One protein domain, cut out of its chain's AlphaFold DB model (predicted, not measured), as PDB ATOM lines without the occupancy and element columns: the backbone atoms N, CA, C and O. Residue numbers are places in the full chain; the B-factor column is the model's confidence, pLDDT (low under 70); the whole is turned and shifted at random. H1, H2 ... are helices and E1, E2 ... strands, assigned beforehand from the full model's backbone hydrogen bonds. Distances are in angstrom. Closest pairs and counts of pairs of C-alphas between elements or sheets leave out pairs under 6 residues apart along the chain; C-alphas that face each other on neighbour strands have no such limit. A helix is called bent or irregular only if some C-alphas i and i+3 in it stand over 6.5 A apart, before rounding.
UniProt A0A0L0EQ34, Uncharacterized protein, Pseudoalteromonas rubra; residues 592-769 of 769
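Overview. This is residues 592 to 769 of the 769 residues of an uncharacterized protein of Pseudoalteromonas rubra (UniProt A0A0L0EQ34). Two strongly twisted sheets lie face to face as a sandwich, a five-stranded sheet curled like part of a barrel and a four-stranded one, their strands at 35 degrees to each other. The single named helix, H1, sits at one end of the elongated body, over E7 of the larger sheet. The printed part has 178 residues, mostly strand by class, in the order E1 E2 E3 E4 H1 E5 E6 E7 E8 E9. The larger sheet runs E2 E1 E4 E7 E6, antiparallel, and the smaller E3 E9 E8 E5, mixed. The whole is compact, with a radius of gyration of the C-alphas of 16.4 A and spans of 59 by 31 by 31 A.

Along the chain. E1, residues 599 to 606, begins at C-alpha 599 (-46.231, -33.097, 49.418); E2 is residues 609 to 614. E3, residues 625 to 636, is 27.5 A long and bends by 77 degrees at residue 632. E4, residues 640 to 647, precedes H1, residues 652 to 662, which begins at C-alpha 652 (-61.580, -39.212, 46.097). E5 is residues 666 to 673, and E6, residues 696 to 703, bends by 55 degrees at residue 700. E7, residues 709 to 720, spans 36.2 A, E8, residues 730 to 741, 35.8 A, and E9, residues 757 to 768, 35.5 A, ending at C-alpha 768 (-21.795, -33.194, 37.098).

Arrangement. In the larger sheet, E1 and E2 form a hairpin, with N 611 and O 604 2.7 A apart. E1 and E4 are antiparallel, with N 603 to O 644 at 2.8 A, and so are E4 and E7, with N 643 to O 717 at 2.8 A. E6 and E7 form a hairpin, with N 702 to O 710 at 2.8 A. In the smaller sheet, E3 and E9 are parallel, with N 628 to O 762 at 2.8 A. E8 and E9 form a hairpin, with N 735 to O 763 at 2.8 A, and E5 is antiparallel to E8, with N 671 to O 736 at 2.8 A. Between the sheets, the closest C-alphas of E5 and E7 are those of Phe 668 and Ala 715, 6.5 A apart. H1 is on the larger sheet at a height over the sheet of 9.9 A, along E7 at 10 degrees on the local plane. H1 is irregular, with C-alphas 658 and 661 9.0 A apart, and 5 of its 7 O i to N i+4 pairs are within hydrogen-bond range.

Size, cuts and confidence. The two C-alphas farthest apart, those of Gly 707 and Asp 727, are 59.4 A apart. The printed part has no cut and ends at residue 769, the chain's last. The links E5 to E6, 22 residues, and E8 to E9, 15 residues, are long. The mean pLDDT of the printed part is 82.4; 23 residues are under 70, among them 615 to 619, 660 to 664 and 685 to 694.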
ATOM      1  N   ALA A 592     -52.288 -23.821  60.898       80.81
ATOM      2  CA  ALA A 592     -53.337 -24.803  61.182       80.81
ATOM      3  C   ALA A 592     -53.791 -25.599  59.943       80.81
ATOM      4  O   ALA A 592     -54.422 -26.638  60.094       80.81
ATOM      5  N   ASN A 593     -53.463 -25.138  58.731       84.75
ATOM      6  CA  ASN A 593     -53.832 -25.805  57.483       84.75
ATOM      7  C   ASN A 593     -52.768 -26.783  56.961       84.75
ATOM      8  O   ASN A 593     -52.940 -27.368  55.890       84.75
ATOM      9  N   ALA A 594     -51.648 -26.924  57.665       81.81
ATOM     10  CA  ALA A 594     -50.469 -27.608  57.155       81.81
ATOM     11  C   ALA A 594     -50.676 -29.110  56.879       81.81
ATOM     12  O   ALA A 594     -50.018 -29.672  56.007       81.81
ATOM     13  N   ASP A 595     -51.595 -29.758  57.596       85.81
ATOM     14  CA  ASP A 595     -51.891 -31.191  57.486       85.81
ATOM     15  C   ASP A 595     -52.980 -31.525  56.458       85.81
ATOM     16  O   ASP A 595     -53.208 -32.696  56.142       85.81
ATOM     17  N   ILE A 596     -53.632 -30.499  55.910       88.81
ATOM     18  CA  ILE A 596     -54.779 -30.640  55.011       88.81
ATOM     19  C   ILE A 596     -54.319 -31.073  53.616       88.81
ATOM     20  O   ILE A 596     -54.842 -32.043  53.064       88.81
ATOM     21  N   PHE A 597     -53.321 -30.388  53.055       89.38
ATOM     22  CA  PHE A 597     -52.800 -30.630  51.707       89.38
ATOM     23  C   PHE A 597     -51.287 -30.398  51.689       89.38
ATOM     24  O   PHE A 597     -50.838 -29.273  51.890       89.38
ATOM     25  N   TYR A 598     -50.499 -31.443  51.421       90.75
ATOM     26  CA  TYR A 598     -49.031 -31.367  51.459       90.75
ATOM     27  C   TYR A 598     -48.352 -32.384  50.521       90.75
ATOM     28  O   TYR A 598     -49.001 -33.297  50.000       90.75
ATOM     29  N   ILE A 599     -47.044 -32.220  50.274       90.69
ATOM     30  CA  ILE A 599     -46.231 -33.097  49.418       90.69
ATOM     31  C   ILE A 599     -45.725 -34.271  50.258       90.69
ATOM     32  O   ILE A 599     -44.793 -34.130  51.046       90.69
ATOM     33  N   ASP A 600     -46.292 -35.454  50.035       88.12
ATOM     34  CA  ASP A 600     -45.951 -36.656  50.803       88.12
ATOM     35  C   ASP A 600     -44.878 -37.514  50.105       88.12
ATOM     36  O   ASP A 600     -44.139 -38.253  50.751       88.12
ATOM     37  N   LYS A 601     -44.744 -37.405  48.775       88.62
ATOM     38  CA  LYS A 601     -43.684 -38.087  48.015       88.62
ATOM     39  C   LYS A 601     -43.192 -37.243  46.847       88.62
ATOM     40  O   LYS A 601     -43.995 -36.790  46.038       88.62
ATOM     41  N   LEU A 602     -41.871 -37.126  46.704       90.81
ATOM     42  CA  LEU A 602     -41.220 -36.446  45.583       90.81
ATOM     43  C   LEU A 602     -40.096 -37.318  44.999       90.81
ATOM     44  O   LEU A 602     -39.214 -37.781  45.724       90.81
ATOM     45  N   THR A 603     -40.121 -37.565  43.687       91.50
ATOM     46  CA  THR A 603     -39.104 -38.363  42.982       91.50
ATOM     47  C   THR A 603     -38.535 -37.648  41.764       91.50
ATOM     48  O   THR A 603     -39.222 -36.899  41.067       91.50
ATOM     49  N   PHE A 604     -37.261 -37.917  41.491       91.50
ATOM     50  CA  PHE A 604     -36.536 -37.449  40.316       91.50
ATOM     51  C   PHE A 604     -36.283 -38.628  39.386       91.50
ATOM     52  O   PHE A 604     -35.672 -39.610  39.799       91.50
ATOM     53  N   ASN A 605     -36.722 -38.533  38.131       90.50
ATOM     54  CA  ASN A 605     -36.725 -39.647  37.185       90.50
ATOM     55  C   ASN A 605     -36.026 -39.294  35.862       90.50
ATOM     56  O   ASN A 605     -36.104 -38.159  35.389       90.50
ATOM     57  N   TYR A 606     -35.431 -40.295  35.206       88.25
ATOM     58  CA  TYR A 606     -34.871 -40.205  33.851       88.25
ATOM     59  C   TYR A 606     -35.338 -41.393  33.002       88.25
ATOM     60  O   TYR A 606     -35.069 -42.538  33.352       88.25
ATOM     61  N   PHE A 607     -36.081 -41.127  31.917       75.38
ATOM     62  CA  PHE A 607     -36.635 -42.131  30.983       75.38
ATOM     63  C   PHE A 607     -37.239 -43.395  31.648       75.38
ATOM     64  O   PHE A 607     -37.137 -44.496  31.116       75.38
ATOM     65  N   GLY A 608     -37.889 -43.235  32.809       75.44
ATOM     66  CA  GLY A 608     -38.566 -44.310  33.552       75.44
ATOM     67  C   GLY A 608     -37.798 -44.865  34.757       75.44
ATOM     68  O   GLY A 608     -38.393 -45.555  35.581       75.44
ATOM     69  N   THR A 609     -36.517 -44.533  34.918       86.44
ATOM     70  CA  THR A 609     -35.721 -44.904  36.096       86.44
ATOM     71  C   THR A 609     -35.820 -43.824  37.171       86.44
ATOM     72  O   THR A 609     -35.608 -42.648  36.873       86.44
ATOM     73  N   VAL A 610     -36.108 -44.215  38.417       90.50
ATOM     74  CA  VAL A 610     -36.046 -43.315  39.581       90.50
ATOM     75  C   VAL A 610     -34.581 -43.088  39.943       90.50
ATOM     76  O   VAL A 610     -33.885 -44.022  40.332       90.50
ATOM     77  N   LEU A 611     -34.112 -41.853  39.785       89.31
ATOM     78  CA  LEU A 611     -32.759 -41.420  40.138       89.31
ATOM     79  C   LEU A 611     -32.629 -41.174  41.639       89.31
ATOM     80  O   LEU A 611     -31.626 -41.534  42.246       89.31
ATOM     81  N   HIS A 612     -33.638 -40.533  42.226       90.12
ATOM     82  CA  HIS A 612     -33.653 -40.188  43.638       90.12
ATOM     83  C   HIS A 612     -35.089 -40.056  44.143       90.12
ATOM     84  O   HIS A 612     -35.984 -39.631  43.411       90.12
ATOM     85  N   THR A 613     -35.301 -40.421  45.402       89.44
ATOM     86  CA  THR A 613     -36.551 -40.186  46.127       89.44
ATOM     87  C   THR A 613     -36.222 -39.317  47.321       89.44
ATOM     88  O   THR A 613     -35.348 -39.678  48.104       89.44
ATOM     89  N   VAL A 614     -36.932 -38.203  47.463       85.69
ATOM     90  CA  VAL A 614     -36.870 -37.394  48.675       85.69
ATOM     91  C   VAL A 614     -37.684 -38.131  49.730       85.69
ATOM     92  O   VAL A 614     -38.914 -38.164  49.675       85.69
ATOM     93  N   THR A 615     -36.989 -38.822  50.628       68.19
ATOM     94  CA  THR A 615     -37.602 -39.492  51.775       68.19
ATOM     95  C   THR A 615     -37.880 -38.451  52.848       68.19
ATOM     96  O   THR A 615     -36.942 -37.982  53.489       68.19
ATOM     97  N   LYS A 616     -39.149 -38.083  53.028       62.78
ATOM     98  CA  LYS A 616     -39.585 -37.274  54.169       62.78
ATOM     99  C   LYS A 616     -39.772 -38.133  55.417       62.78
ATOM    100  O   LYS A 616     -40.153 -39.302  55.312       62.78
ATOM    101  N   ASP A 617     -39.552 -37.528  56.584       59.66
ATOM    102  CA  ASP A 617     -40.133 -38.012  57.838       59.66
ATOM    103  C   ASP A 617     -41.670 -38.012  57.697       59.66
ATOM    104  O   ASP A 617     -42.217 -37.104  57.070       59.66
ATOM    105  N   PRO A 618     -42.399 -39.019  58.209       57.84
ATOM    106  CA  PRO A 618     -43.831 -39.141  57.947       57.84
ATOM    107  C   PRO A 618     -44.608 -37.952  58.534       57.84
ATOM    108  O   PRO A 618     -44.671 -37.801  59.753       57.84
ATOM    109  N   GLY A 619     -45.232 -37.138  57.676       67.62
ATOM    110  CA  GLY A 619     -46.098 -36.033  58.086       67.62
ATOM    111  C   GLY A 619     -45.953 -34.773  57.233       67.62
ATOM    112  O   GLY A 619     -45.445 -34.806  56.116       67.62
ATOM    113  N   PHE A 620     -46.425 -33.663  57.789       74.06
ATOM    114  CA  PHE A 620     -46.396 -32.326  57.205       74.06
ATOM    115  C   PHE A 620     -45.508 -31.406  58.050       74.06
ATOM    116  O   PHE A 620     -45.311 -31.636  59.247       74.06
ATOM    117  N   ASN A 621     -45.005 -30.328  57.453       75.56
ATOM    118  CA  ASN A 621     -44.346 -29.258  58.194       75.56
ATOM    119  C   ASN A 621     -45.358 -28.154  58.526       75.56
ATOM    120  O   ASN A 621     -46.020 -27.661  57.619       75.56
ATOM    121  N   ALA A 622     -45.443 -27.713  59.787       77.50
ATOM    122  CA  ALA A 622     -46.336 -26.628  60.216       77.50
ATOM    123  C   ALA A 622     -46.106 -25.291  59.477       77.50
ATOM    124  O   ALA A 622     -46.984 -24.435  59.468       77.50
ATOM    125  N   SER A 623     -44.939 -25.088  58.856       76.25
ATOM    126  CA  SER A 623     -44.677 -23.931  57.990       76.25
ATOM    127  C   SER A 623     -45.127 -24.137  56.538       76.25
ATOM    128  O   SER A 623     -45.102 -23.191  55.756       76.25
ATOM    129  N   GLY A 624     -45.486 -25.356  56.129       81.56
ATOM    130  CA  GLY A 624     -45.704 -25.707  54.724       81.56
ATOM    131  C   GLY A 624     -44.467 -25.485  53.841       81.56
ATOM    132  O   GLY A 624     -44.612 -25.287  52.636       81.56
ATOM    133  N   TYR A 625     -43.265 -25.456  54.426       85.06
ATOM    134  CA  TYR A 625     -41.994 -25.252  53.729       85.06
ATOM    135  C   TYR A 625     -40.896 -26.144  54.309       85.06
ATOM    136  O   TYR A 625     -40.645 -26.105  55.515       85.06
ATOM    137  N   THR A 626     -40.164 -26.847  53.449       82.75
ATOM    138  CA  THR A 626     -39.020 -27.677  53.839       82.75
ATOM    139  C   THR A 626     -37.850 -27.474  52.872       82.75
ATOM    140  O   THR A 626     -38.049 -27.329  51.669       82.75
ATOM    141  N   LEU A 627     -36.621 -27.457  53.404       81.44
ATOM    142  CA  LEU A 627     -35.378 -27.462  52.628       81.44
ATOM    143  C   LEU A 627     -34.650 -28.788  52.863       81.44
ATOM    144  O   LEU A 627     -34.216 -29.065  53.981       81.44
ATOM    145  N   THR A 628     -34.460 -29.562  51.801       80.94
ATOM    146  CA  THR A 628     -33.795 -30.862  51.833       80.94
ATOM    147  C   THR A 628     -32.475 -30.825  51.067       80.94
ATOM    148  O   THR A 628     -32.437 -30.644  49.850       80.94
ATOM    149  N   ALA A 629     -31.368 -31.073  51.772       77.69
ATOM    150  CA  ALA A 629     -30.066 -31.302  51.154       77.69
ATOM    151  C   ALA A 629     -29.897 -32.788  50.805       77.69
ATOM    152  O   ALA A 629     -29.773 -33.634  51.691       77.69
ATOM    153  N   SER A 630     -29.880 -33.125  49.513       75.75
ATOM    154  CA  SER A 630     -29.776 -34.514  49.065       75.75
ATOM    155  C   SER A 630     -28.315 -34.962  48.943       75.75
ATOM    156  O   SER A 630     -27.680 -34.864  47.887       75.75
ATOM    157  N   SER A 631     -27.762 -35.486  50.041       63.62
ATOM    158  CA  SER A 631     -26.424 -36.088  50.065       63.62
ATOM    159  C   SER A 631     -26.434 -37.436  49.329       63.62
ATOM    160  O   SER A 631     -26.658 -38.486  49.929       63.62
ATOM    161  N   GLY A 632     -26.239 -37.417  48.010       68.38
ATOM    162  CA  GLY A 632     -26.182 -38.628  47.179       68.38
ATOM    163  C   GLY A 632     -26.951 -38.546  45.862       68.38
ATOM    164  O   GLY A 632     -26.854 -39.465  45.052       68.38
ATOM    165  N   PHE A 633     -27.680 -37.456  45.611       83.38
ATOM    166  CA  PHE A 633     -28.295 -37.211  44.311       83.38
ATOM    167  C   PHE A 633     -27.361 -36.383  43.421       83.38
ATOM    168  O   PHE A 633     -27.196 -35.176  43.610       83.38
ATOM    169  N   SER A 634     -26.743 -37.066  42.451       83.94
ATOM    170  CA  SER A 634     -25.926 -36.460  41.398       83.94
ATOM    171  C   SER A 634     -26.407 -36.892  40.017       83.94
ATOM    172  O   SER A 634     -26.688 -38.075  39.805       83.94
ATOM    173  N   HIS A 635     -26.476 -35.966  39.059       86.81
ATOM    174  CA  HIS A 635     -26.863 -36.283  37.680       86.81
ATOM    175  C   HIS A 635     -26.062 -35.472  36.649       86.81
ATOM    176  O   HIS A 635     -25.722 -34.324  36.928       86.81
ATOM    177  N   PRO A 636     -25.772 -36.012  35.450       84.69
ATOM    178  CA  PRO A 636     -25.125 -35.227  34.404       84.69
ATOM    179  C   PRO A 636     -25.926 -33.970  34.036       84.69
ATOM    180  O   PRO A 636     -27.148 -34.035  33.862       84.69
ATOM    181  N   GLY A 637     -25.228 -32.845  33.887       81.75
ATOM    182  CA  GLY A 637     -25.784 -31.586  33.391       81.75
ATOM    183  C   GLY A 637     -26.279 -31.689  31.943       81.75
ATOM    184  O   GLY A 637     -26.069 -32.690  31.251       81.75
ATOM    185  N   ASN A 638     -26.975 -30.654  31.465       84.12
ATOM    186  CA  ASN A 638     -27.578 -30.610  30.126       84.12
ATOM    187  C   ASN A 638     -28.414 -31.870  29.784       84.12
ATOM    188  O   ASN A 638     -28.392 -32.423  28.672       84.12
ATOM    189  N   ARG A 639     -29.159 -32.353  30.778       86.12
ATOM    190  CA  ARG A 639     -30.150 -33.425  30.656       86.12
ATOM    191  C   ARG A 639     -31.492 -32.932  31.170       86.12
ATOM    192  O   ARG A 639     -31.562 -32.054  32.027       86.12
ATOM    193  N   THR A 640     -32.560 -33.504  30.631       86.81
ATOM    194  CA  THR A 640     -33.909 -33.271  31.143       86.81
ATOM    195  C   THR A 640     -34.228 -34.346  32.167       86.81
ATOM    196  O   THR A 640     -34.145 -35.534  31.850       86.81
ATOM    197  N   ILE A 641     -34.627 -33.934  33.365       89.12
ATOM    198  CA  ILE A 641     -35.135 -34.837  34.399       89.12
ATOM    199  C   ILE A 641     -36.626 -34.581  34.621       89.12
ATOM    200  O   ILE A 641     -37.130 -33.477  34.398       89.12
ATOM    201  N   LYS A 642     -37.344 -35.623  35.036       89.62
ATOM    202  CA  LYS A 642     -38.767 -35.569  35.367       89.62
ATOM    203  C   LYS A 642     -38.929 -35.573  36.882       89.62
ATOM    204  O   LYS A 642     -38.605 -36.567  37.521       89.62
ATOM    205  N   VAL A 643     -39.456 -34.487  37.432       90.94
ATOM    206  CA  VAL A 643     -39.836 -34.372  38.843       90.94
ATOM    207  C   VAL A 643     -41.280 -34.836  38.984       90.94
ATOM    208  O   VAL A 643     -42.152 -34.345  38.268       90.94
ATOM    209  N   VAL A 644     -41.541 -35.802  39.859       91.38
ATOM    210  CA  VAL A 644     -42.880 -36.351  40.114       91.38
ATOM    211  C   VAL A 644     -43.221 -36.155  41.580       91.38
ATOM    212  O   VAL A 644     -42.466 -36.598  42.440       91.38
ATOM    213  N   SER A 645     -44.353 -35.516  41.856       91.25
ATOM    214  CA  SER A 645     -44.845 -35.249  43.207       91.25
ATOM    215  C   SER A 645     -46.193 -35.917  43.426       91.25
ATOM    216  O   SER A 645     -47.049 -35.851  42.545       91.25
ATOM    217  N   SER A 646     -46.401 -36.486  44.611       91.44
ATOM    218  CA  SER A 646     -47.677 -37.038  45.071       91.44
ATOM    219  C   SER A 646     -48.082 -36.385  46.392       91.44
ATOM    220  O   SER A 646     -47.252 -36.247  47.294       91.44
ATOM    221  N   THR A 647     -49.348 -35.985  46.508       92.38
ATOM    222  CA  THR A 647     -49.901 -35.397  47.739       92.38
ATOM    223  C   THR A 647     -50.102 -36.441  48.840       92.38
ATOM    224  O   THR A 647     -49.958 -37.649  48.607       92.38
ATOM    225  N   ASN A 648     -50.507 -35.984  50.024       91.38
ATOM    226  CA  ASN A 648     -51.176 -36.803  51.033       91.38
ATOM    227  C   ASN A 648     -52.458 -37.471  50.491       91.38
ATOM    228  O   ASN A 648     -52.954 -37.149  49.407       91.38
ATOM    229  N   LEU A 649     -52.978 -38.444  51.247       90.94
ATOM    230  CA  LEU A 649     -54.223 -39.146  50.924       90.94
ATOM    231  C   LEU A 649     -55.433 -38.242  51.176       90.94
ATOM    232  O   LEU A 649     -55.775 -37.972  52.328       90.94
ATOM    233  N   LEU A 650     -56.112 -37.850  50.101       91.12
ATOM    234  CA  LEU A 650     -57.294 -36.990  50.101       91.12
ATOM    235  C   LEU A 650     -58.540 -37.796  49.700       91.12
ATOM    236  O   LEU A 650     -58.415 -38.726  48.899       91.12
ATOM    237  N   PRO A 651     -59.744 -37.456  50.198       92.62
ATOM    238  CA  PRO A 651     -60.975 -38.094  49.741       92.62
ATOM    239  C   PRO A 651     -61.108 -38.012  48.213       92.62
ATOM    240  O   PRO A 651     -60.927 -36.943  47.627       92.62
ATOM    241  N   SER A 652     -61.468 -39.123  47.564       89.00
ATOM    242  CA  SER A 652     -61.580 -39.212  46.097       89.00
ATOM    243  C   SER A 652     -62.527 -38.141  45.528       89.00
ATOM    244  O   SER A 652     -62.209 -37.521  44.515       89.00
ATOM    245  N   SER A 653     -63.607 -37.819  46.255       87.19
ATOM    246  CA  SER A 653     -64.560 -36.749  45.924       87.19
ATOM    247  C   SER A 653     -63.964 -35.338  45.974       87.19
ATOM    248  O   SER A 653     -64.360 -34.475  45.198       87.19
ATOM    249  N   THR A 654     -63.022 -35.083  46.888       88.38
ATOM    250  CA  THR A 654     -62.313 -33.796  46.959       88.38
ATOM    251  C   THR A 654     -61.436 -33.630  45.726       88.38
ATOM    252  O   THR A 654     -61.437 -32.572  45.109       88.38
ATOM    253  N   ILE A 655     -60.746 -34.699  45.317       88.12
ATOM    254  CA  ILE A 655     -59.926 -34.687  44.103       88.12
ATOM    255  C   ILE A 655     -60.793 -34.443  42.865       88.12
ATOM    256  O   ILE A 655     -60.403 -33.645  42.020       88.12
ATOM    257  N   ASP A 656     -61.966 -35.073  42.766       85.50
ATOM    258  CA  ASP A 656     -62.893 -34.817  41.654       85.50
ATOM    259  C   ASP A 656     -63.315 -33.341  41.614       85.50
ATOM    260  O   ASP A 656     -63.172 -32.687  40.582       85.50
ATOM    261  N   SER A 657     -63.692 -32.766  42.760       84.62
ATOM    262  CA  SER A 657     -64.060 -31.349  42.849       84.62
ATOM    263  C   SER A 657     -62.922 -30.390  42.479       84.62
ATOM    264  O   SER A 657     -63.196 -29.316  41.947       84.62
ATOM    265  N   LEU A 658     -61.661 -30.737  42.759       83.31
ATOM    266  CA  LEU A 658     -60.507 -29.891  42.427       83.31
ATOM    267  C   LEU A 658     -60.224 -29.821  40.919       83.31
ATOM    268  O   LEU A 658     -59.526 -28.905  40.483       83.31
ATOM    269  N   TYR A 659     -60.743 -30.765  40.127       76.44
ATOM    270  CA  TYR A 659     -60.454 -30.873  38.692       76.44
ATOM    271  C   TYR A 659     -61.701 -30.916  37.786       76.44
ATOM    272  O   TYR A 659     -61.558 -30.914  36.559       76.44
ATOM    273  N   GLU A 660     -62.920 -30.903  38.333       67.19
ATOM    274  CA  GLU A 660     -64.154 -30.761  37.552       67.19
ATOM    275  C   GLU A 660     -64.207 -29.393  36.827       67.19
ATOM    276  O   GLU A 660     -63.957 -28.333  37.398       67.19
ATOM    277  N   ASN A 661     -64.559 -29.404  35.533       54.56
ATOM    278  CA  ASN A 661     -64.791 -28.219  34.681       54.56
ATOM    279  C   ASN A 661     -63.569 -27.355  34.291       54.56
ATOM    280  O   ASN A 661     -63.714 -26.148  34.089       54.56
ATOM    281  N   ASN A 662     -62.381 -27.947  34.105       54.47
ATOM    282  CA  ASN A 662     -61.149 -27.242  33.686       54.47
ATOM    283  C   ASN A 662     -60.693 -26.119  34.648       54.47
ATOM    284  O   ASN A 662     -59.837 -25.308  34.278       54.47
ATOM    285  N   GLN A 663     -61.227 -26.052  35.872       56.06
ATOM    286  CA  GLN A 663     -60.718 -25.150  36.903       56.06
ATOM    287  C   GLN A 663     -59.480 -25.770  37.562       56.06
ATOM    288  O   GLN A 663     -59.439 -26.965  37.836       56.06
ATOM    289  N   ILE A 664     -58.429 -24.969  37.761       66.00
ATOM    290  CA  ILE A 664     -57.161 -25.424  38.350       66.00
ATOM    291  C   ILE A 664     -57.307 -25.380  39.872       66.00
ATOM    292  O   ILE A 664     -56.771 -24.478  40.507       66.00
ATOM    293  N   GLY A 665     -58.077 -26.302  40.456       80.69
ATOM    294  CA  GLY A 665     -58.274 -26.361  41.906       80.69
ATOM    295  C   GLY A 665     -56.994 -26.710  42.667       80.69
ATOM    296  O   GLY A 665     -56.854 -26.307  43.810       80.69
ATOM    297  N   ALA A 666     -56.017 -27.368  42.039       88.00
ATOM    298  CA  ALA A 666     -54.674 -27.542  42.592       88.00
ATOM    299  C   ALA A 666     -53.589 -27.444  41.508       88.00
ATOM    300  O   ALA A 666     -53.829 -27.732  40.331       88.00
ATOM    301  N   ARG A 667     -52.381 -27.019  41.896       88.06
ATOM    302  CA  ARG A 667     -51.247 -26.783  40.992       88.06
ATOM    303  C   ARG A 667     -49.938 -27.287  41.583       88.06
ATOM    304  O   ARG A 667     -49.624 -27.027  42.733       88.06
ATOM    305  N   PHE A 668     -49.152 -27.944  40.733       89.75
ATOM    306  CA  PHE A 668     -47.792 -28.388  41.009       89.75
ATOM    307  C   PHE A 668     -46.855 -27.657  40.053       89.75
ATOM    308  O   PHE A 668     -47.017 -27.746  38.828       89.75
ATOM    309  N   THR A 669     -45.890 -26.938  40.607       87.62
ATOM    310  CA  THR A 669     -44.933 -26.129  39.854       87.62
ATOM    311  C   THR A 669     -43.535 -26.392  40.395       87.62
ATOM    312  O   THR A 669     -43.348 -26.533  41.601       87.62
ATOM    313  N   VAL A 670     -42.551 -26.474  39.499       88.69
ATOM    314  CA  VAL A 670     -41.139 -26.622  39.869       88.69
ATOM    315  C   VAL A 670     -40.323 -25.496  39.259       88.69
ATOM    316  O   VAL A 670     -40.631 -25.112  38.133       88.69
ATOM    317  N   TRP A 671     -39.288 -25.021  39.951       88.25
ATOM    318  CA  TRP A 671     -38.319 -24.022  39.484       88.25
ATOM    319  C   TRP A 671     -36.898 -24.460  39.814       88.25
ATOM    320  O   TRP A 671     -36.692 -25.191  40.776       88.25
ATOM    321  N   LEU A 672     -35.925 -23.985  39.042       87.94
ATOM    322  CA  LEU A 672     -34.505 -24.158  39.329       87.94
ATOM    323  C   LEU A 672     -33.909 -22.790  39.637       87.94
ATOM    324  O   LEU A 672     -34.128 -21.869  38.861       87.94
ATOM    325  N   ASP A 673     -33.162 -22.667  40.724       86.19
ATOM    326  CA  ASP A 673     -32.275 -21.525  40.937       86.19
ATOM    327  C   ASP A 673     -30.978 -21.798  40.158       86.19
ATOM    328  O   ASP A 673     -30.081 -22.495  40.632       86.19
ATOM    329  N   GLU A 674     -30.954 -21.376  38.891       79.56
ATOM    330  CA  GLU A 674     -29.831 -21.602  37.970       79.56
ATOM    331  C   GLU A 674     -28.689 -20.599  38.197       79.56
ATOM    332  O   GLU A 674     -27.534 -20.910  37.914       79.56
ATOM    333  N   ASN A 675     -29.000 -19.404  38.708       78.56
ATOM    334  CA  ASN A 675     -28.050 -18.300  38.849       78.56
ATOM    335  C   ASN A 675     -27.544 -18.094  40.298       78.56
ATOM    336  O   ASN A 675     -26.654 -17.269  40.511       78.56
ATOM    337  N   HIS A 676     -28.068 -18.863  41.262       74.81
ATOM    338  CA  HIS A 676     -27.754 -18.826  42.697       74.81
ATOM    339  C   HIS A 676     -28.082 -17.492  43.379       74.81
ATOM    340  O   HIS A 676     -27.443 -17.121  44.369       74.81
ATOM    341  N   ASP A 677     -29.054 -16.745  42.858       72.88
ATOM    342  CA  ASP A 677     -29.487 -15.470  43.434       72.88
ATOM    343  C   ASP A 677     -30.573 -15.631  44.516       72.88
ATOM    344  O   ASP A 677     -31.016 -14.638  45.108       72.88
ATOM    345  N   GLY A 678     -30.983 -16.874  44.804       70.19
ATOM    346  CA  GLY A 678     -32.001 -17.201  45.798       70.19
ATOM    347  C   GLY A 678     -33.421 -16.819  45.370       70.19
ATOM    348  O   GLY A 678     -34.335 -16.811  46.206       70.19
ATOM    349  N   LYS A 679     -33.622 -16.476  44.092       76.06
ATOM    350  CA  LYS A 679     -34.914 -16.216  43.462       76.06
ATOM    351  C   LYS A 679     -35.173 -17.279  42.402       76.06
ATOM    352  O   LYS A 679     -34.283 -17.857  41.804       76.06
ATOM    353  N   PHE A 680     -36.454 -17.536  42.179       81.06
ATOM    354  CA  PHE A 680     -36.913 -18.535  41.223       81.06
ATOM    355  C   PHE A 680     -37.706 -17.819  40.136       81.06
ATOM    356  O   PHE A 680     -38.916 -17.589  40.265       81.06
ATOM    357  N   SER A 681     -37.012 -17.367  39.096       74.00
ATOM    358  CA  SER A 681     -37.628 -16.615  38.010       74.00
ATOM    359  C   SER A 681     -38.362 -17.535  37.031       74.00
ATOM    360  O   SER A 681     -38.099 -18.731  36.911       74.00
ATOM    361  N   LYS A 682     -39.286 -16.956  36.256       72.00
ATOM    362  CA  LYS A 682     -40.054 -17.675  35.225       72.00
ATOM    363  C   LYS A 682     -39.181 -18.252  34.096       72.00
ATOM    364  O   LYS A 682     -39.690 -19.013  33.277       72.00
ATOM    365  N   THR A 683     -37.919 -17.849  33.974       69.19
ATOM    366  CA  THR A 683     -37.037 -18.233  32.861       69.19
ATOM    367  C   THR A 683     -36.055 -19.348  33.199       69.19
ATOM    368  O   THR A 683     -35.491 -19.925  32.274       69.19
ATOM    369  N   GLU A 684     -35.878 -19.693  34.472       71.12
ATOM    370  CA  GLU A 684     -34.813 -20.603  34.911       71.12
ATOM    371  C   GLU A 684     -35.243 -22.077  34.892       71.12
ATOM    372  O   GLU A 684     -36.319 -22.453  35.364       71.12
ATOM    373  N   GLY A 685     -34.404 -22.934  34.299       59.22
ATOM    374  CA  GLY A 685     -34.585 -24.393  34.284       59.22
ATOM    375  C   GLY A 685     -35.756 -24.961  33.460       59.22
ATOM    376  O   GLY A 685     -35.972 -26.175  33.459       59.22
ATOM    377  N   HIS A 686     -36.543 -24.163  32.733       66.62
ATOM    378  CA  HIS A 686     -37.782 -24.662  32.110       66.62
ATOM    379  C   HIS A 686     -37.663 -25.155  30.658       66.62
ATOM    380  O   HIS A 686     -36.978 -24.579  29.816       66.62
ATOM    381  N   TYR A 687     -38.457 -26.184  30.330       63.03
ATOM    382  CA  TYR A 687     -38.700 -26.644  28.959       63.03
ATOM    383  C   TYR A 687     -40.022 -26.054  28.425       63.03
ATOM    384  O   TYR A 687     -41.082 -26.268  29.011       63.03
ATOM    385  N   ALA A 688     -39.977 -25.314  27.312       54.97
ATOM    386  CA  ALA A 688     -41.047 -24.408  26.860       54.97
ATOM    387  C   ALA A 688     -42.396 -25.047  26.441       54.97
ATOM    388  O   ALA A 688     -43.330 -24.313  26.134       54.97
ATOM    389  N   MET A 689     -42.524 -26.380  26.398       52.94
ATOM    390  CA  MET A 689     -43.697 -27.060  25.812       52.94
ATOM    391  C   MET A 689     -44.560 -27.885  26.784       52.94
ATOM    392  O   MET A 689     -45.584 -28.396  26.346       52.94
ATOM    393  N   ASN A 690     -44.208 -28.022  28.073       53.41
ATOM    394  CA  ASN A 690     -44.827 -29.042  28.948       53.41
ATOM    395  C   ASN A 690     -45.472 -28.514  30.244       53.41
ATOM    396  O   ASN A 690     -45.372 -29.140  31.295       53.41
ATOM    397  N   ASP A 691     -46.105 -27.345  30.171       58.00
ATOM    398  CA  ASP A 691     -46.589 -26.604  31.349       58.00
ATOM    399  C   ASP A 691     -48.120 -26.511  31.443       58.00
ATOM    400  O   ASP A 691     -48.659 -25.831  32.314       58.00
ATOM    401  N   TYR A 692     -48.829 -27.175  30.525       55.16
ATOM    402  CA  TYR A 692     -50.285 -27.254  30.561       55.16
ATOM    403  C   TYR A 692     -50.756 -28.347  31.523       55.16
ATOM    404  O   TYR A 692     -50.117 -29.380  31.708       55.16
ATOM    405  N   ASN A 693     -51.915 -28.097  32.124       54.09
ATOM    406  CA  ASN A 693     -52.462 -28.753  33.309       54.09
ATOM    407  C   ASN A 693     -52.953 -30.210  33.114       54.09
ATOM    408  O   ASN A 693     -53.833 -30.652  33.844       54.09
ATOM    409  N   TYR A 694     -52.432 -30.953  32.133       55.81
ATOM    410  CA  TYR A 694     -52.953 -32.274  31.736       55.81
ATOM    411  C   TYR A 694     -52.233 -33.475  32.377       55.81
ATOM    412  O   TYR A 694     -52.670 -34.609  32.199       55.81
ATOM    413  N   ASP A 695     -51.179 -33.241  33.162       70.69
ATOM    414  CA  ASP A 695     -50.347 -34.299  33.763       70.69
ATOM    415  C   ASP A 695     -50.691 -34.558  35.247       70.69
ATOM    416  O   ASP A 695     -49.784 -34.684  36.074       70.69
ATOM    417  N   TYR A 696     -51.983 -34.594  35.599       84.00
ATOM    418  CA  TYR A 696     -52.469 -34.944  36.942       84.00
ATOM    419  C   TYR A 696     -53.220 -36.272  36.915       84.00
ATOM    420  O   TYR A 696     -54.113 -36.472  36.093       84.00
ATOM    421  N   TYR A 697     -52.884 -37.172  37.838       85.69
ATOM    422  CA  TYR A 697     -53.478 -38.505  37.919       85.69
ATOM    423  C   TYR A 697     -53.808 -38.860  39.371       85.69
ATOM    424  O   TYR A 697     -53.027 -38.554  40.274       85.69
ATOM    425  N   LYS A 698     -54.935 -39.550  39.589       88.69
ATOM    426  CA  LYS A 698     -55.216 -40.228  40.862       88.69
ATOM    427  C   LYS A 698     -54.313 -41.459  40.976       88.69
ATOM    428  O   LYS A 698     -54.321 -42.302  40.080       88.69
ATOM    429  N   THR A 699     -53.544 -41.571  42.054       89.81
ATOM    430  CA  THR A 699     -52.694 -42.742  42.336       89.81
ATOM    431  C   THR A 699     -52.855 -43.209  43.778       89.81
ATOM    432  O   THR A 699     -53.381 -42.475  44.611       89.81
ATOM    433  N   ASP A 700     -52.388 -44.429  44.062       89.88
ATOM    434  CA  ASP A 700     -52.303 -45.010  45.412       89.88
ATOM    435  C   ASP A 700     -53.616 -44.911  46.212       89.88
ATOM    436  O   ASP A 700     -53.626 -44.480  47.363       89.88
ATOM    437  N   CYS A 701     -54.734 -45.264  45.572       92.62
ATOM    438  CA  CYS A 701     -56.056 -45.219  46.190       92.62
ATOM    439  C   CYS A 701     -56.259 -46.353  47.204       92.62
ATOM    440  O   CYS A 701     -55.996 -47.520  46.902       92.62
ATOM    441  N   GLU A 702     -56.800 -46.022  48.373       92.88
ATOM    442  CA  GLU A 702     -57.151 -46.962  49.436       92.88
ATOM    443  C   GLU A 702     -58.486 -46.603  50.101       92.88
ATOM    444  O   GLU A 702     -58.878 -45.439  50.174       92.88
ATOM    445  N   TYR A 703     -59.198 -47.608  50.614       90.50
ATOM    446  CA  TYR A 703     -60.405 -47.394  51.416       90.50
ATOM    447  C   TYR A 703     -60.030 -47.272  52.891       90.50
ATOM    448  O   TYR A 703     -59.414 -48.182  53.449       90.50
ATOM    449  N   LYS A 704     -60.434 -46.171  53.533       86.50
ATOM    450  CA  LYS A 704     -60.239 -45.974  54.977       86.50
ATOM    451  C   LYS A 704     -61.425 -46.514  55.783       86.50
ATOM    452  O   LYS A 704     -62.458 -46.916  55.248       86.50
ATOM    453  N   THR A 705     -61.271 -46.540  57.106       83.75
ATOM    454  CA  THR A 705     -62.256 -47.083  58.064       83.75
ATOM    455  C   THR A 705     -63.603 -46.357  58.068       83.75
ATOM    456  O   THR A 705     -64.567 -46.872  58.624       83.75
ATOM    457  N   ASP A 706     -63.683 -45.174  57.457       83.06
ATOM    458  CA  ASP A 706     -64.910 -44.399  57.246       83.06
ATOM    459  C   ASP A 706     -65.706 -44.845  56.000       83.06
ATOM    460  O   ASP A 706     -66.744 -44.260  55.689       83.06
ATOM    461  N   GLY A 707     -65.234 -45.876  55.286       86.88
ATOM    462  CA  GLY A 707     -65.875 -46.424  54.091       86.88
ATOM    463  C   GLY A 707     -65.686 -45.574  52.833       86.88
ATOM    464  O   GLY A 707     -66.309 -45.872  51.814       86.88
ATOM    465  N   LYS A 708     -64.850 -44.529  52.881       89.81
ATOM    466  CA  LYS A 708     -64.558 -43.659  51.737       89.81
ATOM    467  C   LYS A 708     -63.228 -44.041  51.090       89.81
ATOM    468  O   LYS A 708     -62.289 -44.468  51.763       89.81
ATOM    469  N   GLU A 709     -63.154 -43.866  49.775       94.06
ATOM    470  CA  GLU A 709     -61.912 -43.999  49.014       94.06
ATOM    471  C   GLU A 709     -61.076 -42.723  49.166       94.06
ATOM    472  O   GLU A 709     -61.570 -41.613  48.941       94.06
ATOM    473  N   TYR A 710     -59.811 -42.882  49.537       93.31
ATOM    474  CA  TYR A 710     -58.809 -41.828  49.574       93.31
ATOM    475  C   TYR A 710     -57.750 -42.130  48.524       93.31
ATOM    476  O   TYR A 710     -57.263 -43.250  48.452       93.31
ATOM    477  N   CYS A 711     -57.370 -41.135  47.734       93.38
ATOM    478  CA  CYS A 711     -56.332 -41.249  46.716       93.38
ATOM    479  C   CYS A 711     -55.312 -40.123  46.879       93.38
ATOM    480  O   CYS A 711     -55.520 -39.171  47.630       93.38
ATOM    481  N   ARG A 712     -54.215 -40.205  46.134       91.69
ATOM    482  CA  ARG A 712     -53.233 -39.128  46.005       91.69
ATOM    483  C   ARG A 712     -53.396 -38.429  44.671       91.69
ATOM    484  O   ARG A 712     -53.701 -39.072  43.665       91.69
ATOM    485  N   ILE A 713     -53.126 -37.130  44.647       91.25
ATOM    486  CA  ILE A 713     -52.936 -36.394  43.403       91.25
ATOM    487  C   ILE A 713     -51.457 -36.502  43.046       91.25
ATOM    488  O   ILE A 713     -50.602 -35.994  43.772       91.25
ATOM    489  N   THR A 714     -51.154 -37.144  41.919       90.50
ATOM    490  CA  THR A 714     -49.793 -37.232  41.390       90.50
ATOM    491  C   THR A 714     -49.641 -36.356  40.160       90.50
ATOM    492  O   THR A 714     -50.408 -36.473  39.205       90.50
ATOM    493  N   ALA A 715     -48.620 -35.504  40.179       89.69
ATOM    494  CA  ALA A 715     -48.287 -34.580  39.110       89.69
ATOM    495  C   ALA A 715     -46.818 -34.706  38.718       89.69
ATOM    496  O   ALA A 715     -45.972 -35.090  39.527       89.69
ATOM    497  N   SER A 716     -46.486 -34.353  37.476       87.94
ATOM    498  CA  SER A 716     -45.092 -34.371  37.036       87.94
ATOM    499  C   SER A 716     -44.686 -33.185  36.180       87.94
ATOM    500  O   SER A 716     -45.492 -32.668  35.411       87.94
ATOM    501  N   ARG A 717     -43.425 -32.762  36.304       87.31
ATOM    502  CA  ARG A 717     -42.834 -31.656  35.544       87.31
ATOM    503  C   ARG A 717     -41.459 -32.026  35.012       87.31
ATOM    504  O   ARG A 717     -40.699 -32.736  35.663       87.31
ATOM    505  N   LEU A 718     -41.153 -31.547  33.811       85.62
ATOM    506  CA  LEU A 718     -39.833 -31.686  33.202       85.62
ATOM    507  C   LEU A 718     -39.013 -30.434  33.490       85.62
ATOM    508  O   LEU A 718     -39.492 -29.321  33.270       85.62
ATOM    509  N   ILE A 719     -37.772 -30.626  33.924       85.75
ATOM    510  CA  ILE A 719     -36.817 -29.543  34.136       85.75
ATOM    511  C   ILE A 719     -35.532 -29.846  33.367       85.75
ATOM    512  O   ILE A 719     -35.082 -30.996  33.320       85.75
ATOM    513  N   ARG A 720     -34.981 -28.830  32.700       85.69
ATOM    514  CA  ARG A 720     -33.717 -28.947  31.972       85.69
ATOM    515  C   ARG A 720     -32.602 -28.475  32.889       85.69
ATOM    516  O   ARG A 720     -32.613 -27.331  33.320       85.69
ATOM    517  N   LEU A 721     -31.653 -29.361  33.161       87.38
ATOM    518  CA  LEU A 721     -30.472 -29.015  33.940       87.38
ATOM    519  C   LEU A 721     -29.513 -28.168  33.091       87.38
ATOM    520  O   LEU A 721     -29.350 -28.476  31.900       87.38
ATOM    521  N   PRO A 722     -28.867 -27.143  33.674       86.31
ATOM    522  CA  PRO A 722     -27.887 -26.327  32.974       86.31
ATOM    523  C   PRO A 722     -26.627 -27.134  32.646       86.31
ATOM    524  O   PRO A 722     -26.451 -28.285  33.066       86.31
ATOM    525  N   TRP A 723     -25.756 -26.534  31.841       83.50
ATOM    526  CA  TRP A 723     -24.389 -27.021  31.712       83.50
ATOM    527  C   TRP A 723     -23.625 -26.702  32.993       83.50
ATOM    528  O   TRP A 723     -23.799 -25.625  33.548       83.50
ATOM    529  N   VAL A 724     -22.763 -27.618  33.429       84.38
ATOM    530  CA  VAL A 724     -21.761 -27.289  34.447       84.38
ATOM    531  C   VAL A 724     -20.725 -26.376  33.794       84.38
ATOM    532  O   VAL A 724     -20.232 -26.719  32.713       84.38
ATOM    533  N   ASP A 725     -20.411 -25.244  34.432       79.44
ATOM    534  CA  ASP A 725     -19.390 -24.297  33.959       79.44
ATOM    535  C   ASP A 725     -18.104 -25.016  33.534       79.44
ATOM    536  O   ASP A 725     -17.685 -25.989  34.168       79.44
ATOM    537  N   GLU A 726     -17.439 -24.529  32.480       74.19
ATOM    538  CA  GLU A 726     -16.266 -25.211  31.907       74.19
ATOM    539  C   GLU A 726     -15.159 -25.480  32.941       74.19
ATOM    540  O   GLU A 726     -14.515 -26.536  32.862       74.19
ATOM    541  N   ASP A 727     -15.030 -24.584  33.927       79.69
ATOM    542  CA  ASP A 727     -14.052 -24.596  35.021       79.69
ATOM    543  C   ASP A 727     -14.469 -25.443  36.242       79.69
ATOM    544  O   ASP A 727     -13.665 -25.658  37.154       79.69
ATOM    545  N   LYS A 728     -15.709 -25.948  36.285       80.44
ATOM    546  CA  LYS A 728     -16.241 -26.775  37.379       80.44
ATOM    547  C   LYS A 728     -16.360 -28.246  36.948       80.44
ATOM    548  O   LYS A 728     -16.650 -28.576  35.801       80.44
ATOM    549  N   THR A 729     -16.152 -29.172  37.887       82.00
ATOM    550  CA  THR A 729     -16.438 -30.613  37.686       82.00
ATOM    551  C   THR A 729     -17.850 -30.996  38.128       82.00
ATOM    552  O   THR A 729     -18.392 -32.007  37.677       82.00
ATOM    553  N   HIS A 730     -18.432 -30.183  39.010       83.62
ATOM    554  CA  HIS A 730     -19.757 -30.342  39.586       83.62
ATOM    555  C   HIS A 730     -20.294 -28.987  40.063       83.62
ATOM    556  O   HIS A 730     -19.521 -28.060  40.306       83.62
ATOM    557  N   GLU A 731     -21.609 -28.888  40.216       85.44
ATOM    558  CA  GLU A 731     -22.300 -27.699  40.713       85.44
ATOM    559  C   GLU A 731     -23.526 -28.105  41.536       85.44
ATOM    560  O   GLU A 731     -24.223 -29.051  41.177       85.44
ATOM    561  N   THR A 732     -23.781 -27.429  42.655       85.44
ATOM    562  CA  THR A 732     -24.949 -27.694  43.508       85.44
ATOM    563  C   THR A 732     -26.051 -26.705  43.185       85.44
ATOM    564  O   THR A 732     -25.835 -25.516  43.336       85.44
ATOM    565  N   LEU A 733     -27.226 -27.184  42.790       86.38
ATOM    566  CA  LEU A 733     -28.378 -26.347  42.452       86.38
ATOM    567  C   LEU A 733     -29.498 -26.536  43.470       86.38
ATOM    568  O   LEU A 733     -29.630 -27.619  44.051       86.38
ATOM    569  N   THR A 734     -30.335 -25.510  43.634       88.25
ATOM    570  CA  THR A 734     -31.575 -25.597  44.417       88.25
ATOM    571  C   THR A 734     -32.769 -25.669  43.474       88.25
ATOM    572  O   THR A 734     -32.956 -24.804  42.621       88.25
ATOM    573  N   LEU A 735     -33.599 -26.697  43.625       90.38
ATOM    574  CA  LEU A 735     -34.876 -26.819  42.928       90.38
ATOM    575  C   LEU A 735     -36.016 -26.593  43.904       90.38
ATOM    576  O   LEU A 735     -36.085 -27.279  44.913       90.38
ATOM    577  N   ARG A 736     -36.939 -25.697  43.568       90.38
ATOM    578  CA  ARG A 736     -38.180 -25.503  44.317       90.38
ATOM    579  C   ARG A 736     -39.289 -26.332  43.710       90.38
ATOM    580  O   ARG A 736     -39.549 -26.205  42.518       90.38
ATOM    581  N   ALA A 737     -39.984 -27.118  44.516       90.81
ATOM    582  CA  ALA A 737     -41.192 -27.844  44.159       90.81
ATOM    583  C   ALA A 737     -42.348 -27.348  45.034       90.81
ATOM    584  O   ALA A 737     -42.320 -27.500  46.248       90.81
ATOM    585  N   LYS A 738     -43.372 -26.745  44.429       90.88
ATOM    586  CA  LYS A 738     -44.543 -26.203  45.130       90.88
ATOM    587  C   LYS A 738     -45.796 -26.934  44.685       90.88
ATOM    588  O   LYS A 738     -46.058 -27.002  43.482       90.88
ATOM    589  N   PHE A 739     -46.574 -27.436  45.637       91.88
ATOM    590  CA  PHE A 739     -47.885 -28.024  45.386       91.88
ATOM    591  C   PHE A 739     -48.923 -27.294  46.236       91.88
ATOM    592  O   PHE A 739     -48.892 -27.395  47.457       91.88
ATOM    593  N   GLU A 740     -49.816 -26.541  45.598       91.62
ATOM    594  CA  GLU A 740     -50.811 -25.704  46.277       91.62
ATOM    595  C   GLU A 740     -52.233 -25.984  45.781       91.62
ATOM    596  O   GLU A 740     -52.446 -26.307  44.608       91.62
ATOM    597  N   GLU A 741     -53.204 -25.818  46.673       90.56
ATOM    598  CA  GLU A 741     -54.630 -25.787  46.358       90.56
ATOM    599  C   GLU A 741     -55.081 -24.329  46.162       90.56
ATOM    600  O   GLU A 741     -54.629 -23.408  46.843       90.56
ATOM    601  N   ASN A 742     -55.968 -24.120  45.191       87.06
ATOM    602  CA  ASN A 742     -56.518 -22.838  44.769       87.06
ATOM    603  C   ASN A 742     -55.431 -21.773  44.475       87.06
ATOM    604  O   ASN A 742     -55.357 -20.745  45.157       87.06
ATOM    605  N   PRO A 743     -54.569 -21.981  43.460       85.88
ATOM    606  CA  PRO A 743     -53.470 -21.075  43.131       85.88
ATOM    607  C   PRO A 743     -53.968 -19.671  42.745       85.88
ATOM    608  O   PRO A 743     -54.594 -19.483  41.700       85.88
ATOM    609  N   GLN A 744     -53.627 -18.665  43.552       84.62
ATOM    610  CA  GLN A 744     -54.095 -17.275  43.382       84.62
ATOM    611  C   GLN A 744     -53.276 -16.447  42.386       84.62
ATOM    612  O   GLN A 744     -53.691 -15.371  41.956       84.62
ATOM    613  N   TYR A 745     -52.094 -16.932  42.019       84.19
ATOM    614  CA  TYR A 745     -51.126 -16.182  41.228       84.19
ATOM    615  C   TYR A 745     -50.951 -16.785  39.826       84.19
ATOM    616  O   TYR A 745     -51.175 -17.990  39.625       84.19
ATOM    617  N   PRO A 746     -50.536 -15.982  38.827       82.25
ATOM    618  CA  PRO A 746     -50.231 -16.489  37.496       82.25
ATOM    619  C   PRO A 746     -49.173 -17.596  37.541       82.25
ATOM    620  O   PRO A 746     -48.218 -17.519  38.313       82.25
ATOM    621  N   LEU A 747     -49.328 -18.601  36.677       77.81
ATOM    622  CA  LEU A 747     -48.404 -19.730  36.568       77.81
ATOM    623  C   LEU A 747     -46.942 -19.251  36.495       77.81
ATOM    624  O   LEU A 747     -46.604 -18.413  35.649       77.81
ATOM    625  N   LYS A 748     -46.092 -19.811  37.371       74.06
ATOM    626  CA  LYS A 748     -44.645 -19.553  37.479       74.06
ATOM    627  C   LYS A 748     -44.243 -18.159  37.963       74.06
ATOM    628  O   LYS A 748     -43.065 -17.824  37.903       74.06
ATOM    629  N   GLN A 749     -45.181 -17.351  38.451       80.19
ATOM    630  CA  GLN A 749     -44.896 -16.044  39.072       80.19
ATOM    631  C   GLN A 749     -45.086 -16.068  40.594       80.19
ATOM    632  O   GLN A 749     -45.097 -15.034  41.258       80.19
ATOM    633  N   ASP A 750     -45.252 -17.263  41.142       83.06
ATOM    634  CA  ASP A 750     -45.721 -17.523  42.495       83.06
ATOM    635  C   ASP A 750     -44.684 -18.251  43.357       83.06
ATOM    636  O   ASP A 750     -44.980 -18.637  44.488       83.06
ATOM    637  N   ALA A 751     -43.460 -18.396  42.841       83.50
ATOM    638  CA  ALA A 751     -42.388 -19.123  43.505       83.50
ATOM    639  C   ALA A 751     -42.073 -18.561  44.896       83.50
ATOM    640  O   ALA A 751     -41.798 -19.333  45.804       83.50
ATOM    641  N   CYS A 752     -42.161 -17.236  45.072       83.25
ATOM    642  CA  CYS A 752     -41.937 -16.525  46.342       83.25
ATOM    643  C   CYS A 752     -43.240 -16.018  46.975       83.25
ATOM    644  O   CYS A 752     -43.243 -14.971  47.622       83.25
ATOM    645  N   LYS A 753     -44.377 -16.652  46.683       85.56
ATOM    646  CA  LYS A 753     -45.681 -16.224  47.194       85.56
ATOM    647  C   LYS A 753     -46.253 -17.292  48.110       85.56
ATOM    648  O   LYS A 753     -46.338 -18.456  47.725       85.56
ATOM    649  N   SER A 754     -46.656 -16.864  49.303       86.69
ATOM    650  CA  SER A 754     -47.384 -17.687  50.267       86.69
ATOM    651  C   SER A 754     -48.781 -18.056  49.760       86.69
ATOM    652  O   SER A 754     -49.340 -17.377  48.894       86.69
ATOM    653  N   PHE A 755     -49.332 -19.136  50.304       86.19
ATOM    654  CA  PHE A 755     -50.571 -19.779  49.856       86.19
ATOM    655  C   PHE A 755     -51.358 -20.321  51.057       86.19
ATOM    656  O   PHE A 755     -50.831 -20.395  52.161       86.19
ATOM    657  N   THR A 756     -52.633 -20.662  50.876       87.25
ATOM    658  CA  THR A 756     -53.501 -21.042  52.008       87.25
ATOM    659  C   THR A 756     -53.379 -22.521  52.379       87.25
ATOM    660  O   THR A 756     -53.390 -22.853  53.563       87.25
ATOM    661  N   TYR A 757     -53.248 -23.387  51.371       89.25
ATOM    662  CA  TYR A 757     -53.194 -24.845  51.490       89.25
ATOM    663  C   TYR A 757     -52.137 -25.366  50.513       89.25
ATOM    664  O   TYR A 757     -52.151 -24.990  49.335       89.25
ATOM    665  N   GLY A 758     -51.191 -26.179  50.979       90.50
ATOM    666  CA  GLY A 758     -50.079 -26.625  50.145       90.50
ATOM    667  C   GLY A 758     -48.797 -26.933  50.900       90.50
ATOM    668  O   GLY A 758     -48.705 -26.777  52.116       90.50
ATOM    669  N   GLU A 759     -47.755 -27.226  50.127       90.69
ATOM    670  CA  GLU A 759     -46.385 -27.278  50.626       90.69
ATOM    671  C   GLU A 759     -45.361 -26.852  49.559       90.69
ATOM    672  O   GLU A 759     -45.570 -27.029  48.353       90.69
ATOM    673  N   VAL A 760     -44.240 -26.296  50.023       90.94
ATOM    674  CA  VAL A 760     -43.023 -26.028  49.251       90.94
ATOM    675  C   VAL A 760     -41.892 -26.923  49.747       90.94
ATOM    676  O   VAL A 760     -41.595 -26.968  50.937       90.94
ATOM    677  N   GLU A 761     -41.224 -27.584  48.812       89.25
ATOM    678  CA  GLU A 761     -40.015 -28.363  49.035       89.25
ATOM    679  C   GLU A 761     -38.876 -27.775  48.198       89.25
ATOM    680  O   GLU A 761     -38.921 -27.831  46.969       89.25
ATOM    681  N   ASP A 762     -37.848 -27.239  48.849       89.06
ATOM    682  CA  ASP A 762     -36.598 -26.862  48.197       89.06
ATOM    683  C   ASP A 762     -35.603 -28.017  48.312       89.06
ATOM    684  O   ASP A 762     -35.322 -28.508  49.400       89.06
ATOM    685  N   ILE A 763     -35.054 -28.469  47.187       88.62
ATOM    686  CA  ILE A 763     -34.150 -29.613  47.109       88.62
ATOM    687  C   ILE A 763     -32.807 -29.150  46.576       88.62
ATOM    688  O   ILE A 763     -32.709 -28.702  45.432       88.62
ATOM    689  N   GLN A 764     -31.759 -29.331  47.374       88.44
ATOM    690  CA  GLN A 764     -30.384 -29.130  46.934       88.44
ATOM    691  C   GLN A 764     -29.795 -30.440  46.421       88.44
ATOM    692  O   GLN A 764     -29.794 -31.453  47.124       88.44
ATOM    693  N   PHE A 765     -29.285 -30.420  45.191       87.69
ATOM    694  CA  PHE A 765     -28.677 -31.582  44.543       87.69
ATOM    695  C   PHE A 765     -27.506 -31.175  43.655       87.69
ATOM    696  O   PHE A 765     -27.346 -30.007  43.309       87.69
ATOM    697  N   THR A 766     -26.662 -32.144  43.298       88.44
ATOM    698  CA  THR A 766     -25.448 -31.879  42.517       88.44
ATOM    699  C   THR A 766     -25.645 -32.262  41.053       88.44
ATOM    700  O   THR A 766     -26.206 -33.310  40.737       88.44
ATOM    701  N   ILE A 767     -25.158 -31.434  40.138       89.69
ATOM    702  CA  ILE A 767     -24.983 -31.783  38.732       89.69
ATOM    703  C   ILE A 767     -23.501 -31.968  38.418       89.69
ATOM    704  O   ILE A 767     -22.651 -31.304  39.004       89.69
ATOM    705  N   THR A 768     -23.178 -32.887  37.511       88.69
ATOM    706  CA  THR A 768     -21.795 -33.194  37.098       88.69
ATOM    707  C   THR A 768     -21.605 -32.996  35.601       88.69
ATOM    708  O   THR A 768     -22.569 -33.105  34.841       88.69
ATOM    709  N   LYS A 769     -20.370 -32.699  35.190       82.81
ATOM    710  CA  LYS A 769     -20.006 -32.473  33.784       82.81
ATOM    711  C   LYS A 769     -20.273 -33.678  32.879       82.81
ATOM    712  O   LYS A 769     -20.114 -34.827  33.356       82.81
TER     713      LYS A 769